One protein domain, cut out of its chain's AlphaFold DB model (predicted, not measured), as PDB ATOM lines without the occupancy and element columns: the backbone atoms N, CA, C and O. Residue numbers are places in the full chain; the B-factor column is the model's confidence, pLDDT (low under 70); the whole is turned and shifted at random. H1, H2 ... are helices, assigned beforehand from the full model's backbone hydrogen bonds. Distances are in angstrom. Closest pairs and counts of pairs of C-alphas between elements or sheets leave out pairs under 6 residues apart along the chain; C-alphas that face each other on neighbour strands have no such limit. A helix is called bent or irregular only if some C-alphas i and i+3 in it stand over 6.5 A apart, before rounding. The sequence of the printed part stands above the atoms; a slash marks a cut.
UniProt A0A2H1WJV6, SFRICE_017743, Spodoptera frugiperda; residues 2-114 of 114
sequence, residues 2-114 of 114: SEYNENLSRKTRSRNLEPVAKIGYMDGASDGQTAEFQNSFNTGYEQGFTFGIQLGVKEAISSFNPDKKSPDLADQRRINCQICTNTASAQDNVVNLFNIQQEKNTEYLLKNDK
ATOM      1  N   SER A   2     108.399 -36.113  32.558       62.34
ATOM      2  CA  SER A   2     107.991 -34.815  33.143       62.34
ATOM      3  C   SER A   2     107.494 -33.771  32.122       62.34
ATOM      4  O   SER A   2     106.392 -33.243  32.256       62.34
ATOM      5  N   GLU A   3     108.241 -33.545  31.033       60.44
ATOM      6  CA  GLU A   3     107.904 -32.521  30.024       60.44
ATOM      7  C   GLU A   3     106.565 -32.754  29.308       60.44
ATOM      8  O   GLU A   3     105.918 -31.805  28.866       60.44
ATOM      9  N   TYR A   4     106.121 -34.008  29.184       63.12
ATOM     10  CA  TYR A   4     104.868 -34.332  28.497       63.12
ATOM     11  C   TYR A   4     103.651 -33.869  29.313       63.12
ATOM     12  O   TYR A   4     102.701 -33.317  28.760       63.12
ATOM     13  N   ASN A   5     103.722 -34.017  30.640       68.25
ATOM     14  CA  ASN A   5     102.689 -33.548  31.564       68.25
ATOM     15  C   ASN A   5     102.669 -32.021  31.680       68.25
ATOM     16  O   ASN A   5     101.590 -31.428  31.726       68.25
ATOM     17  N   GLU A   6     103.832 -31.366  31.657       70.50
ATOM     18  CA  GLU A   6     103.887 -29.900  31.638       70.50
ATOM     19  C   GLU A   6     103.280 -29.318  30.357       70.50
ATOM     20  O   GLU A   6     102.490 -28.374  30.415       70.50
ATOM     21  N   ASN A   7     103.584 -29.908  29.200       73.62
ATOM     22  CA  ASN A   7     103.025 -29.475  27.920       73.62
ATOM     23  C   ASN A   7     101.513 -29.726  27.819       73.62
ATOM     24  O   ASN A   7     100.785 -28.890  27.274       73.62
ATOM     25  N   LEU A   8     101.024 -30.840  28.373       73.00
ATOM     26  CA  LEU A   8      99.594 -31.147  28.439       73.00
ATOM     27  C   LEU A   8      98.850 -30.155  29.346       73.00
ATOM     28  O   LEU A   8      97.798 -29.635  28.967       73.00
ATOM     29  N   SER A   9      99.428 -29.835  30.506       76.44
ATOM     30  CA  SER A   9      98.885 -28.854  31.450       76.44
ATOM     31  C   SER A   9      98.852 -27.441  30.852       76.44
ATOM     32  O   SER A   9      97.818 -26.773  30.892       76.44
ATOM     33  N   ARG A  10      99.929 -27.008  30.177       74.94
ATOM     34  CA  ARG A  10      99.984 -25.707  29.481       74.94
ATOM     35  C   ARG A  10      98.956 -25.594  28.354       74.94
ATOM     36  O   ARG A  10      98.246 -24.595  28.294       74.94
ATOM     37  N   LYS A  11      98.827 -26.616  27.498       76.94
ATOM     38  CA  LYS A  11      97.821 -26.635  26.416       76.94
ATOM     39  C   LYS A  11      96.393 -26.635  26.953       76.94
ATOM     40  O   LYS A  11      95.525 -25.982  26.387       76.94
ATOM     41  N   THR A  12      96.142 -27.352  28.044       76.94
ATOM     42  CA  THR A  12      94.816 -27.384  28.675       76.94
ATOM     43  C   THR A  12      94.490 -26.033  29.303       76.94
ATOM     44  O   THR A  12      93.391 -25.517  29.118       76.94
ATOM     45  N   ARG A  13      95.459 -25.401  29.972       72.12
ATOM     46  CA  ARG A  13      95.303 -24.053  30.521       72.12
ATOM     47  C   ARG A  13      95.043 -23.016  29.426       72.12
ATOM     48  O   ARG A  13      94.135 -22.212  29.594       72.12
ATOM     49  N   SER A  14      95.766 -23.049  28.301       74.69
ATOM     50  CA  SER A  14      95.529 -22.087  27.212       74.69
ATOM     51  C   SER A  14      94.139 -22.255  26.597       74.69
ATOM     52  O   SER A  14      93.434 -21.265  26.451       74.69
ATOM     53  N   ARG A  15      93.696 -23.496  26.335       75.88
ATOM     54  CA  ARG A  15      92.359 -23.771  25.774       75.88
ATOM     55  C   ARG A  15      91.212 -23.322  26.673       75.88
ATOM     56  O   ARG A  15      90.153 -22.990  26.162       75.88
ATOM     57  N   ASN A  16      91.396 -23.342  27.993       73.81
ATOM     58  CA  ASN A  16      90.375 -22.866  28.927       73.81
ATOM     59  C   ASN A  16      90.387 -21.336  29.078       73.81
ATOM     60  O   ASN A  16      89.345 -20.746  29.340       73.81
ATOM     61  N   LEU A  17      91.543 -20.687  28.903       75.38
ATOM     62  CA  LEU A  17      91.676 -19.232  29.044       75.38
ATOM     63  C   LEU A  17      91.336 -18.461  27.761       75.38
ATOM     64  O   LEU A  17      90.839 -17.345  27.853       75.38
ATOM     65  N   GLU A  18      91.565 -19.034  26.577       72.25
ATOM     66  CA  GLU A  18      91.260 -18.399  25.282       72.25
ATOM     67  C   GLU A  18      89.785 -17.971  25.139       72.25
ATOM     68  O   GLU A  18      89.530 -16.822  24.774       72.25
ATOM     69  N   PRO A  19      88.797 -18.833  25.460       73.06
ATOM     70  CA  PRO A  19      87.387 -18.459  25.402       73.06
ATOM     71  C   PRO A  19      87.037 -17.347  26.393       73.06
ATOM     72  O   PRO A  19      86.282 -16.444  26.051       73.06
ATOM     73  N   VAL A  20      87.621 -17.375  27.597       70.38
ATOM     74  CA  VAL A  20      87.413 -16.352  28.635       70.38
ATOM     75  C   VAL A  20      87.988 -15.004  28.196       70.38
ATOM     76  O   VAL A  20      87.326 -13.981  28.337       70.38
ATOM     77  N   ALA A  21      89.181 -15.001  27.597       67.44
ATOM     78  CA  ALA A  21      89.776 -13.797  27.023       67.44
ATOM     79  C   ALA A  21      88.910 -13.231  25.888       67.44
ATOM     80  O   ALA A  21      88.673 -12.028  25.838       67.44
ATOM     81  N   LYS A  22      88.370 -14.095  25.017       70.38
ATOM     82  CA  LYS A  22      87.457 -13.696  23.936       70.38
ATOM     83  C   LYS A  22      86.176 -13.041  24.451       70.38
ATOM     84  O   LYS A  22      85.752 -12.045  23.874       70.38
ATOM     85  N   ILE A  23      85.591 -13.571  25.524       69.44
ATOM     86  CA  ILE A  23      84.420 -12.972  26.179       69.44
ATOM     87  C   ILE A  23      84.784 -11.595  26.743       69.44
ATOM     88  O   ILE A  23      84.109 -10.624  26.428       69.44
ATOM     89  N   GLY A  24      85.916 -11.472  27.447       66.19
ATOM     90  CA  GLY A  24      86.385 -10.180  27.961       66.19
ATOM     91  C   GLY A  24      86.648  -9.128  26.872       66.19
ATOM     92  O   GLY A  24      86.400  -7.947  27.093       66.19
ATOM     93  N   TYR A  25      87.094  -9.533  25.676       66.06
ATOM     94  CA  TYR A  25      87.205  -8.621  24.529       66.06
ATOM     95  C   TYR A  25      85.842  -8.160  24.002       66.06
ATOM     96  O   TYR A  25      85.717  -7.014  23.578       66.06
ATOM     97  N   MET A  26      84.832  -9.034  24.009       69.81
ATOM     98  CA  MET A  26      83.472  -8.671  23.599       69.81
ATOM     99  C   MET A  26      82.821  -7.722  24.606       69.81
ATOM    100  O   MET A  26      82.234  -6.725  24.189       69.81
ATOM    101  N   ASP A  27      82.995  -7.982  25.902       68.81
ATOM    102  CA  ASP A  27      82.520  -7.104  26.975       68.81
ATOM    103  C   ASP A  27      83.199  -5.730  26.881       68.81
ATOM    104  O   ASP A  27      82.524  -4.709  26.789       68.81
ATOM    105  N   GLY A  28      84.532  -5.693  26.751       75.88
ATOM    106  CA  GLY A  28      85.275  -4.441  26.586       75.88
ATOM    107  C   GLY A  28      84.904  -3.660  25.318       75.88
ATOM    108  O   GLY A  28      84.914  -2.430  25.326       75.88
ATOM    109  N   ALA A  29      84.541  -4.345  24.229       74.69
ATOM    110  CA  ALA A  29      84.043  -3.696  23.017       74.69
ATOM    111  C   ALA A  29      82.638  -3.095  23.213       74.69
ATOM    112  O   ALA A  29      82.382  -1.983  22.751       74.69
ATOM    113  N   SER A  30      81.746  -3.803  23.911       80.06
ATOM    114  CA  SER A  30      80.402  -3.320  24.262       80.06
ATOM    115  C   SER A  30      80.460  -2.111  25.201       80.06
ATOM    116  O   SER A  30      79.784  -1.101  24.980       80.06
ATOM    117  N   ASP A  31      81.317  -2.181  26.219       84.69
ATOM    118  CA  ASP A  31      81.549  -1.089  27.161       84.69
ATOM    119  C   ASP A  31      82.155   0.127  26.452       84.69
ATOM    120  O   ASP A  31      81.701   1.255  26.652       84.69
ATOM    121  N   GLY A  32      83.123  -0.097  25.557       84.00
ATOM    122  CA  GLY A  32      83.725   0.954  24.737       84.00
ATOM    123  C   GLY A  32      82.710   1.650  23.826       84.00
ATOM    124  O   GLY A  32      82.671   2.877  23.774       84.00
ATOM    125  N   GLN A  33      81.835   0.890  23.161       84.75
ATOM    126  CA  GLN A  33      80.764   1.458  22.338       84.75
ATOM    127  C   GLN A  33      79.805   2.319  23.171       84.75
ATOM    128  O   GLN A  33      79.422   3.411  22.746       84.75
ATOM    129  N   THR A  34      79.434   1.841  24.359       89.62
ATOM    130  CA  THR A  34      78.546   2.571  25.271       89.62
ATOM    131  C   THR A  34      79.202   3.859  25.766       89.62
ATOM    132  O   THR A  34      78.559   4.909  25.786       89.62
ATOM    133  N   ALA A  35      80.489   3.806  26.118       90.62
ATOM    134  CA  ALA A  35      81.249   4.965  26.566       90.62
ATOM    135  C   ALA A  35      81.369   6.037  25.469       90.62
ATOM    136  O   ALA A  35      81.104   7.209  25.733       90.62
ATOM    137  N   GLU A  36      81.696   5.647  24.235       89.19
ATOM    138  CA  GLU A  36      81.777   6.567  23.090       89.19
ATOM    139  C   GLU A  36      80.415   7.183  22.739       89.19
ATOM    140  O   GLU A  36      80.305   8.391  22.492       89.19
ATOM    141  N   PHE A  37      79.343   6.384  22.777       90.00
ATOM    142  CA  PHE A  37      77.986   6.898  22.606       90.00
ATOM    143  C   PHE A  37      77.641   7.926  23.687       90.00
ATOM    144  O   PHE A  37      77.177   9.021  23.377       90.00
ATOM    145  N   GLN A  38      77.903   7.612  24.956       92.19
ATOM    146  CA  GLN A  38      77.595   8.527  26.049       92.19
ATOM    147  C   GLN A  38      78.422   9.814  25.961       92.19
ATOM    148  O   GLN A  38      77.896  10.896  26.212       92.19
ATOM    149  N   ASN A  39      79.696   9.712  25.579       93.19
ATOM    150  CA  ASN A  39      80.571  10.863  25.392       93.19
ATOM    151  C   ASN A  39      80.043  11.789  24.285       93.19
ATOM    152  O   ASN A  39      79.806  12.972  24.526       93.19
ATOM    153  N   SER A  40      79.762  11.236  23.102       90.56
ATOM    154  CA  SER A  40      79.204  12.003  21.979       90.56
ATOM    155  C   SER A  40      77.832  12.609  22.298       90.56
ATOM    156  O   SER A  40      77.581  13.772  21.968       90.56
ATOM    157  N   PHE A  41      76.968  11.872  23.001       91.12
ATOM    158  CA  PHE A  41      75.688  12.382  23.484       91.12
ATOM    159  C   PHE A  41      75.868  13.558  24.451       91.12
ATOM    160  O   PHE A  41      75.230  14.593  24.271       91.12
ATOM    161  N   ASN A  42      76.748  13.426  25.449       94.56
ATOM    162  CA  ASN A  42      77.000  14.474  26.440       94.56
ATOM    163  C   ASN A  42      77.482  15.766  25.775       94.56
ATOM    164  O   ASN A  42      76.954  16.837  26.071       94.56
ATOM    165  N   THR A  43      78.427  15.661  24.838       92.62
ATOM    166  CA  THR A  43      78.937  16.809  24.079       92.62
ATOM    167  C   THR A  43      77.830  17.500  23.277       92.62
ATOM    168  O   THR A  43      77.702  18.726  23.320       92.62
ATOM    169  N   GLY A  44      76.989  16.735  22.573       90.81
ATOM    170  CA  GLY A  44      75.856  17.295  21.831       90.81
ATOM    171  C   GLY A  44      74.803  17.932  22.744       90.81
ATOM    172  O   GLY A  44      74.274  19.004  22.441       90.81
ATOM    173  N   TYR A  45      74.527  17.308  23.891       92.31
ATOM    174  CA  TYR A  45      73.580  17.815  24.879       92.31
ATOM    175  C   TYR A  45      74.049  19.139  25.491       92.31
ATOM    176  O   TYR A  45      73.274  20.091  25.543       92.31
ATOM    177  N   GLU A  46      75.316  19.237  25.905       94.25
ATOM    178  CA  GLU A  46      75.900  20.466  26.457       94.25
ATOM    179  C   GLU A  46      75.802  21.636  25.469       94.25
ATOM    180  O   GLU A  46      75.378  22.743  25.829       94.25
ATOM    181  N   GLN A  47      76.133  21.378  24.201       91.88
ATOM    182  CA  GLN A  47      76.032  22.360  23.126       91.88
ATOM    183  C   GLN A  47      74.587  22.831  22.919       91.88
ATOM    184  O   GLN A  47      74.331  24.037  22.848       91.88
ATOM    185  N   GLY A  48      73.642  21.891  22.827       90.25
ATOM    186  CA  GLY A  48      72.223  22.193  22.643       90.25
ATOM    187  C   GLY A  48      71.630  22.954  23.828       90.25
ATOM    188  O   GLY A  48      70.917  23.940  23.635       90.25
ATOM    189  N   PHE A  49      71.973  22.547  25.049       91.56
ATOM    190  CA  PHE A  49      71.515  23.184  26.279       91.56
ATOM    191  C   PHE A  49      72.004  24.633  26.381       91.56
ATOM    192  O   PHE A  49      71.202  25.545  26.590       91.56
ATOM    193  N   THR A  50      73.302  24.864  26.163       92.56
ATOM    194  CA  THR A  50      73.901  26.209  26.212       92.56
ATOM    195  C   THR A  50      73.255  27.143  25.191       92.56
ATOM    196  O   THR A  50      72.861  28.262  25.528       92.56
ATOM    197  N   PHE A  51      73.095  26.671  23.954       90.88
ATOM    198  CA  PHE A  51      72.438  27.433  22.897       90.88
ATOM    199  C   PHE A  51      70.974  27.747  23.233       90.88
ATOM    200  O   PHE A  51      70.539  28.885  23.062       90.88
ATOM    201  N   GLY A  52      70.229  26.774  23.765       88.75
ATOM    202  CA  GLY A  52      68.834  26.959  24.169       88.75
ATOM    203  C   GLY A  52      68.663  28.037  25.243       88.75
ATOM    204  O   GLY A  52      67.789  28.894  25.116       88.75
ATOM    205  N   ILE A  53      69.534  28.054  26.258       90.62
ATOM    206  CA  ILE A  53      69.527  29.101  27.292       90.62
ATOM    207  C   ILE A  53      69.836  30.473  26.689       90.62
ATOM    208  O   ILE A  53      69.113  31.434  26.946       90.62
ATOM    209  N   GLN A  54      70.881  30.578  25.861       89.00
ATOM    210  CA  GLN A  54      71.243  31.840  25.206       89.00
ATOM    211  C   GLN A  54      70.101  32.379  24.345       89.00
ATOM    212  O   GLN A  54      69.832  33.581  24.349       89.00
ATOM    213  N   LEU A  55      69.407  31.494  23.637       86.06
ATOM    214  CA  LEU A  55      68.270  31.858  22.814       86.06
ATOM    215  C   LEU A  55      67.086  32.360  23.647       86.06
ATOM    216  O   LEU A  55      66.547  33.420  23.335       86.06
ATOM    217  N   GLY A  56      66.729  31.655  24.723       84.25
ATOM    218  CA  GLY A  56      65.659  32.081  25.630       84.25
ATOM    219  C   GLY A  56      65.954  33.429  26.294       84.25
ATOM    220  O   GLY A  56      65.072  34.276  26.403       84.25
ATOM    221  N   VAL A  57      67.214  33.690  26.664       86.56
ATOM    222  CA  VAL A  57      67.632  35.007  27.178       86.56
ATOM    223  C   VAL A  57      67.442  36.100  26.122       86.56
ATOM    224  O   VAL A  57      66.929  37.173  26.438       86.56
ATOM    225  N   LYS A  58      67.814  35.848  24.862       81.56
ATOM    226  CA  LYS A  58      67.633  36.823  23.774       81.56
ATOM    227  C   LYS A  58      66.170  37.085  23.447       81.56
ATOM    228  O   LYS A  58      65.809  38.235  23.193       81.56
ATOM    229  N   GLU A  59      65.329  36.057  23.467       79.38
ATOM    230  CA  GLU A  59      63.881  36.211  23.323       79.38
ATOM    231  C   GLU A  59      63.316  37.072  24.458       79.38
ATOM    232  O   GLU A  59      62.625  38.055  24.190       79.38
ATOM    233  N   ALA A  60      63.683  36.770  25.707       82.88
ATOM    234  CA  ALA A  60      63.255  37.548  26.862       82.88
ATOM    235  C   ALA A  60      63.662  39.024  26.714       82.88
ATOM    236  O   ALA A  60      62.822  39.903  26.883       82.88
ATOM    237  N   ILE A  61      64.902  39.315  26.303       82.38
ATOM    238  CA  ILE A  61      65.368  40.690  26.037       82.38
ATOM    239  C   ILE A  61      64.577  41.347  24.895       82.38
ATOM    240  O   ILE A  61      64.209  42.517  24.993       82.38
ATOM    241  N   SER A  62      64.299  40.608  23.820       76.75
ATOM    242  CA  SER A  62      63.560  41.120  22.657       76.75
ATOM    243  C   SER A  62      62.101  41.426  22.992       76.75
ATOM    244  O   SER A  62      61.552  42.379  22.457       76.75
ATOM    245  N   SER A  63      61.486  40.705  23.934       75.06
ATOM    246  CA  SER A  63      60.119  41.010  24.381       75.06
ATOM    247  C   SER A  63      59.981  42.391  25.043       75.06
ATOM    248  O   SER A  63      58.893  42.965  25.040       75.06
ATOM    249  N   PHE A  64      61.084  42.976  25.530       75.88
ATOM    250  CA  PHE A  64      61.129  44.359  26.020       75.88
ATOM    251  C   PHE A  64      61.351  45.407  24.911       75.88
ATOM    252  O   PHE A  64      61.232  46.598  25.187       75.88
ATOM    253  N   ASN A  65      61.651  44.994  23.672       71.25
ATOM    254  CA  ASN A  65      61.852  45.867  22.509       71.25
ATOM    255  C   ASN A  65      60.952  45.428  21.334       71.25
ATOM    256  O   ASN A  65      61.362  44.592  20.528       71.25
ATOM    257  N   PRO A  66      59.746  46.012  21.184       63.16
ATOM    258  CA  PRO A  66      58.726  45.533  20.243       63.16
ATOM    259  C   PRO A  66      59.108  45.642  18.755       63.16
ATOM    260  O   PRO A  66      58.451  45.026  17.919       63.16
ATOM    261  N   ASP A  67      60.173  46.375  18.413       63.78
ATOM    262  CA  ASP A  67      60.672  46.495  17.036       63.78
ATOM    263  C   ASP A  67      61.497  45.279  16.569       63.78
ATOM    264  O   ASP A  67      61.742  45.123  15.368       63.78
ATOM    265  N   LYS A  68      61.913  44.383  17.477       63.84
ATOM    266  CA  LYS A  68      62.632  43.151  17.118       63.84
ATOM    267  C   LYS A  68      61.665  41.974  17.041       63.84
ATOM    268  O   LYS A  68      61.106  41.541  18.043       63.84
ATOM    269  N   LYS A  69      61.503  41.410  15.837       60.41
ATOM    270  CA  LYS A  69      60.825  40.118  15.650       60.41
ATOM    271  C   LYS A  69      61.560  39.054  16.466       60.41
ATOM    272  O   LYS A  69      62.696  38.719  16.139       60.41
ATOM    273  N   SER A  70      60.908  38.516  17.493       60.12
ATOM    274  CA  SER A  70      61.413  37.335  18.183       60.12
ATOM    275  C   SER A  70      61.285  36.108  17.269       60.12
ATOM    276  O   SER A  70      60.307  35.986  16.522       60.12
ATOM    277  N   PRO A  71      62.276  35.204  17.272       63.34
ATOM    278  CA  PRO A  71      62.136  33.925  16.598       63.34
ATOM    279  C   PRO A  71      61.040  33.092  17.274       63.34
ATOM    280  O   PRO A  71      60.961  33.044  18.498       63.34
ATOM    281  N   ASP A  72      60.202  32.433  16.472       67.12
ATOM    282  CA  ASP A  72      59.193  31.497  16.972       67.12
ATOM    283  C   ASP A  72      59.887  30.267  17.579       67.12
ATOM    284  O   ASP A  72      60.436  29.426  16.860       67.12
ATOM    285  N   LEU A  73      59.898  30.193  18.912       70.81
ATOM    286  CA  LEU A  73      60.508  29.098  19.665       70.81
ATOM    287  C   LEU A  73      59.559  27.910  19.883       70.81
ATOM    288  O   LEU A  73      59.949  26.937  20.532       70.81
ATOM    289  N   ALA A  74      58.329  27.952  19.356       68.50
ATOM    290  CA  ALA A  74      57.338  26.903  19.589       68.50
ATOM    291  C   ALA A  74      57.743  25.546  18.984       68.50
ATOM    292  O   ALA A  74      57.354  24.500  19.507       68.50
ATOM    293  N   ASP A  75      58.549  25.536  17.914       67.69
ATOM    294  CA  ASP A  75      59.065  24.304  17.310       67.69
ATOM    295  C   ASP A  75      60.569  24.129  17.542       67.69
ATOM    296  O   ASP A  75      61.404  24.513  16.720       67.69
ATOM    297  N   GLN A  76      60.919  23.448  18.636       61.50
ATOM    298  CA  GLN A  76      62.300  23.100  18.987       61.50
ATOM    299  C   GLN A  76      63.055  22.328  17.894       61.50
ATOM    300  O   GLN A  76      64.279  22.431  17.813       61.50
ATOM    301  N   ARG A  77      62.354  21.612  17.001       60.47
ATOM    302  CA  ARG A  77      62.984  20.893  15.878       60.47
ATOM    303  C   ARG A  77      63.503  21.837  14.793       60.47
ATOM    304  O   ARG A  77      64.353  21.442  14.000       60.47
ATOM    305  N   ARG A  78      63.002  23.073  14.758       61.84
ATOM    306  CA  ARG A  78      63.317  24.088  13.743       61.84
ATOM    307  C   ARG A  78      64.236  25.192  14.234       61.84
ATOM    308  O   ARG A  78      64.711  25.962  13.408       61.84
ATOM    309  N   ILE A  79      64.493  25.263  15.540       72.50
ATOM    310  CA  ILE A  79      65.232  26.378  16.130       72.50
ATOM    311  C   ILE A  79      66.633  26.497  15.511       72.50
ATOM    312  O   ILE A  79      66.972  27.574  15.030       72.50
ATOM    313  N   ASN A  80      67.426  25.412  15.492       81.44
ATOM    314  CA  ASN A  80      68.683  25.365  14.725       81.44
ATOM    315  C   ASN A  80      69.343  23.973  14.605       81.44
ATOM    316  O   ASN A  80      70.555  23.892  14.408       81.44
ATOM    317  N   CYS A  81      68.615  22.867  14.779       85.88
ATOM    318  CA  CYS A  81      69.219  21.528  14.765       85.88
ATOM    319  C   CYS A  81      69.659  21.128  13.344       85.88
ATOM    320  O   CYS A  81      68.814  20.786  12.520       85.88
ATOM    321  N   GLN A  82      70.964  21.114  13.062       85.94
ATOM    322  CA  GLN A  82      71.503  20.859  11.716       85.94
ATOM    323  C   GLN A  82      71.269  19.419  11.247       85.94
ATOM    324  O   GLN A  82      71.002  19.180  10.075       85.94
ATOM    325  N   ILE A  83      71.285  18.460  12.173       82.94
ATOM    326  CA  ILE A  83      70.979  17.051  11.880       82.94
ATOM    327  C   ILE A  83      69.488  16.877  11.544       82.94
ATOM    328  O   ILE A  83      69.122  16.073  10.690       82.94
ATOM    329  N   CYS A  84      68.621  17.652  12.201       80.75
ATOM    330  CA  CYS A  84      67.175  17.589  12.014       80.75
ATOM    331  C   CYS A  84      66.731  18.275  10.714       80.75
ATOM    332  O   CYS A  84      65.757  17.852  10.095       80.75
ATOM    333  N   THR A  85      67.419  19.349  10.318       81.00
ATOM    334  CA  THR A  85      67.098  20.133   9.118       81.00
ATOM    335  C   THR A  85      67.779  19.596   7.865       81.00
ATOM    336  O   THR A  85      67.197  19.668   6.783       81.00
ATOM    337  N   ASN A  86      68.979  19.033   7.996       77.56
ATOM    338  CA  ASN A  86      69.730  18.444   6.902       77.56
ATOM    339  C   ASN A  86      70.088  16.990   7.233       77.56
ATOM    340  O   ASN A  86      71.138  16.680   7.798       77.56
ATOM    341  N   THR A  87      69.201  16.080   6.838       70.00
ATOM    342  CA  THR A  87      69.368  14.638   7.054       70.00
ATOM    343  C   THR A  87      70.539  14.039   6.270       70.00
ATOM    344  O   THR A  87      71.026  12.979   6.653       70.00
ATOM    345  N   ALA A  88      71.046  14.711   5.227       63.53
ATOM    346  CA  ALA A  88      72.231  14.258   4.493       63.53
ATOM    347  C   ALA A  88      73.512  14.345   5.344       63.53
ATOM    348  O   ALA A  88      74.400  13.509   5.204       63.53
ATOM    349  N   SER A  89      73.573  15.296   6.281       64.88
ATOM    350  CA  SER A  89      74.683  15.447   7.235       64.88
ATOM    351  C   SER A  89      74.709  14.356   8.310       64.88
ATOM    352  O   SER A  89      75.716  14.202   8.984       64.88
ATOM    353  N   ALA A  90      73.654  13.552   8.479       67.12
ATOM    354  CA  ALA A  90      73.628  12.501   9.503       67.12
ATOM    355  C   ALA A  90      74.666  11.380   9.272       67.12
ATOM    356  O   ALA A  90      74.887  10.566  10.165       67.12
ATOM    357  N   GLN A  91      75.285  11.327   8.086       74.38
ATOM    358  CA  GLN A  91      76.383  10.406   7.775       74.38
ATOM    359  C   GLN A  91      77.780  10.986   8.055       74.38
ATOM    360  O   GLN A  91      78.763  10.256   7.936       74.38
ATOM    361  N   ASP A  92      77.892  12.268   8.418       76.56
ATOM    362  CA  ASP A  92      79.171  12.870   8.795       76.56
ATOM    363  C   ASP A  92      79.666  12.355  10.151       76.56
ATOM    364  O   ASP A  92      78.905  11.871  10.993       76.56
ATOM    365  N   ASN A  93      80.973  12.488  10.388       87.12
ATOM    366  CA  ASN A  93      81.531  12.158  11.692       87.12
ATOM    367  C   ASN A  93      81.028  13.137  12.775       87.12
ATOM    368  O   ASN A  93      80.731  14.303  12.506       87.12
ATOM    369  N   VAL A  94      80.974  12.660  14.023       86.50
ATOM    370  CA  VAL A  94      80.432  13.412  15.170       86.50
ATOM    371  C   VAL A  94      81.128  14.764  15.361       86.50
ATOM    372  O   VAL A  94      80.469  15.749  15.682       86.50
ATOM    373  N   VAL A  95      82.440  14.840  15.126       88.75
ATOM    374  CA  VAL A  95      83.220  16.079  15.286       88.75
ATOM    375  C   VAL A  95      82.813  17.121  14.242       88.75
ATOM    376  O   VAL A  95      82.604  18.283  14.580       88.75
ATOM    377  N   ASN A  96      82.639  16.712  12.986       90.00
ATOM    378  CA  ASN A  96      82.150  17.584  11.921       90.00
ATOM    379  C   ASN A  96      80.747  18.096  12.244       90.00
ATOM    380  O   ASN A  96      80.504  19.299  12.171       90.00
ATOM    381  N   LEU A  97      79.847  17.199  12.654       89.00
ATOM    382  CA  LEU A  97      78.484  17.556  13.044       89.00
ATOM    383  C   LEU A  97      78.462  18.561  14.197       89.00
ATOM    384  O   LEU A  97      77.735  19.553  14.134       89.00
ATOM    385  N   PHE A  98      79.296  18.340  15.214       91.31
ATOM    386  CA  PHE A  98      79.451  19.256  16.336       91.31
ATOM    387  C   PHE A  98      79.922  20.641  15.880       91.31
ATOM    388  O   PHE A  98      79.319  21.647  16.256       91.31
ATOM    389  N   ASN A  99      80.956  20.700  15.039       92.38
ATOM    390  CA  ASN A  99      81.515  21.958  14.542       92.38
ATOM    391  C   ASN A  99      80.498  22.734  13.694       92.38
ATOM    392  O   ASN A  99      80.300  23.927  13.914       92.38
ATOM    393  N   ILE A 100      79.803  22.050  12.780       90.88
ATOM    394  CA  ILE A 100      78.758  22.649  11.937       90.88
ATOM    395  C   ILE A 100      77.625  23.198  12.813       90.88
ATOM    396  O   ILE A 100      77.172  24.326  12.620       90.88
ATOM    397  N   GLN A 101      77.180  22.429  13.810       91.00
ATOM    398  CA  GLN A 101      76.158  22.879  14.752       91.00
ATOM    399  C   GLN A 101      76.626  24.103  15.550       91.00
ATOM    400  O   GLN A 101      75.842  25.034  15.751       91.00
ATOM    401  N   GLN A 102      77.894  24.137  15.968       92.56
ATOM    402  CA  GLN A 102      78.468  25.251  16.718       92.56
ATOM    403  C   GLN A 102      78.505  26.523  15.876       92.56
ATOM    404  O   GLN A 102      78.001  27.558  16.305       92.56
ATOM    405  N   GLU A 103      79.047  26.426  14.664       92.12
ATOM    406  CA  GLU A 103      79.142  27.533  13.717       92.12
ATOM    407  C   GLU A 103      77.756  28.119  13.435       92.12
ATOM    408  O   GLU A 103      77.537  29.325  13.577       92.12
ATOM    409  N   LYS A 104      76.776  27.258  13.142       90.31
ATOM    410  CA  LYS A 104      75.406  27.696  12.867       90.31
ATOM    411  C   LYS A 104      74.718  28.282  14.088       90.31
ATOM    412  O   LYS A 104      73.938  29.221  13.931       90.31
ATOM    413  N   ASN A 105      74.992  27.785  15.293       90.38
ATOM    414  CA  ASN A 105      74.487  28.384  16.530       90.38
ATOM    415  C   ASN A 105      75.049  29.794  16.725       90.38
ATOM    416  O   ASN A 105      74.289  30.726  16.986       90.38
ATOM    417  N   THR A 106      76.355  29.977  16.537       90.38
ATOM    418  CA  THR A 106      77.000  31.289  16.643       90.38
ATOM    419  C   THR A 106      76.463  32.265  15.597       90.38
ATOM    420  O   THR A 106      76.090  33.383  15.947       90.38
ATOM    421  N   GLU A 107      76.344  31.846  14.333       88.94
ATOM    422  CA  GLU A 107      75.738  32.660  13.273       88.94
ATOM    423  C   GLU A 107      74.310  33.093  13.621       88.94
ATOM    424  O   GLU A 107      73.948  34.256  13.429       88.94
ATOM    425  N   TYR A 108      73.493  32.162  14.124       85.38
ATOM    426  CA  TYR A 108      72.105  32.426  14.485       85.38
ATOM    427  C   TYR A 108      72.011  33.455  15.610       85.38
ATOM    428  O   TYR A 108      71.230  34.406  15.535       85.38
ATOM    429  N   LEU A 109      72.833  33.298  16.646       83.56
ATOM    430  CA  LEU A 109      72.863  34.230  17.762       83.56
ATOM    431  C   LEU A 109      73.318  35.619  17.297       83.56
ATOM    432  O   LEU A 109      72.660  36.591  17.653       83.56
ATOM    433  N   LEU A 110      74.363  35.727  16.472       83.44
ATOM    434  CA  LEU A 110      74.872  37.017  15.987       83.44
ATOM    435  C   LEU A 110      73.896  37.745  15.053       83.44
ATOM    436  O   LEU A 110      73.790  38.969  15.107       83.44
ATOM    437  N   LYS A 111      73.173  37.018  14.191       72.31
ATOM    438  CA  LYS A 111      72.177  37.621  13.287       72.31
ATOM    439  C   LYS A 111      71.028  38.288  14.043       72.31
ATOM    440  O   LYS A 111      70.533  39.301  13.568       72.31
ATOM    441  N   ASN A 112      70.645  37.751  15.200       63.28
ATOM    442  CA  ASN A 112      69.568  38.301  16.028       63.28
ATOM    443  C   ASN A 112      70.030  39.427  16.983       63.28
ATOM    444  O   ASN A 112      69.197  40.046  17.643       63.28
ATOM    445  N   ASP A 113      71.337  39.721  17.063       58.03
ATOM    446  CA  ASP A 113      71.851  40.844  17.868       58.03
ATOM    447  C   ASP A 113      71.746  42.200  17.157       58.03
ATOM    448  O   ASP A 113      71.643  43.228  17.830       58.03
ATOM    449  N   LYS A 114      71.728  42.219  15.819       48.25
ATOM    450  CA  LYS A 114      71.478  43.435  15.029       48.25
ATOM    451  C   LYS A 114      69.985  43.724  14.999       48.25
ATOM    452  O   LYS A 114      69.608  44.808  15.492       48.25
TER     453      LYS A 114
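Overview. This is residues 2 to 114 of the 114 residues of the protein "SFRICE_017743" of Spodoptera frugiperda (UniProt A0A2H1WJV6). What does the model look like? One very long helix, H1, runs nearly the whole length, and its residues 2 to 39 stick out as a free arm; beyond its other end the chain folds back through a long loop and two short helices, H2 and H3, and H4 then runs side by side with H1 residues 40 to 55. How is it made up? The printed part has 113 residues with four named helices, H1 to H4 in chain order, and no named strand: all helix. How large is it? It is an extended rod, radius of gyration of the C-alphas 26.3 A, spanning 95 by 26 by 20 A.

Along the chain. Where is H1? Residues 2 to 63 span 90.1 A, from C-alpha 2 at (107.991, -34.815, 33.143) to C-alpha 63 at (60.119, 41.010, 24.381). It is neither bent nor irregular, but only just: C-alphas 16 and 19 are 6.4 A apart. What follows? H2 is residues 82 to 85 and H3 residues 87 to 91, irregular but only just, with C-alphas 88 and 91 6.55 A apart. H4, residues 94 to 111, spans 25.6 A and ends at C-alpha 111 (72.177, 37.621, 13.287).

Arrangement. What does H1 touch? Residues 40 to 55 touch H4 at a shallow tilt of 8 degrees, the same way; the closest C-alphas, Phe 51 and Asn 105, are 6.8 A apart. H1 is apart from H2 and H3. And the short helices? H2 touches H4 residues 97 to 104, closest C-alphas Gln 82 and Gln 101 at 5.9 A. H2 and H3 only just touch, only at the corner, with 3 pairs of C-alphas within 8 A, the closest Ile 83 and Ala 90 at 5.8 A. H3 and H4 are close but not clearly touching, closest C-alphas Ser 89 and Leu 97 at 7.3 A. Are the helix backbones within hydrogen-bond range? Every O i to N i+4 pair is in H4, 56 of 58 in H1 and 0 of 1 in H3, where 1 of 2 O i to N i+3 pairs is; H2 is too short for an O i to N i+4 pair.

Size, cuts and confidence. Is the printed part whole? It has no cut; the link from H1 to H2 is long, and the other two are tight. The C-alphas farthest apart, Ser 2 and Asp 67, are 95.4 A apart. Where is confidence low? Mean pLDDT of the printed part is 78.5; 28 residues are under 70, among them 2 to 5, 66 to 72 and 112 to 114.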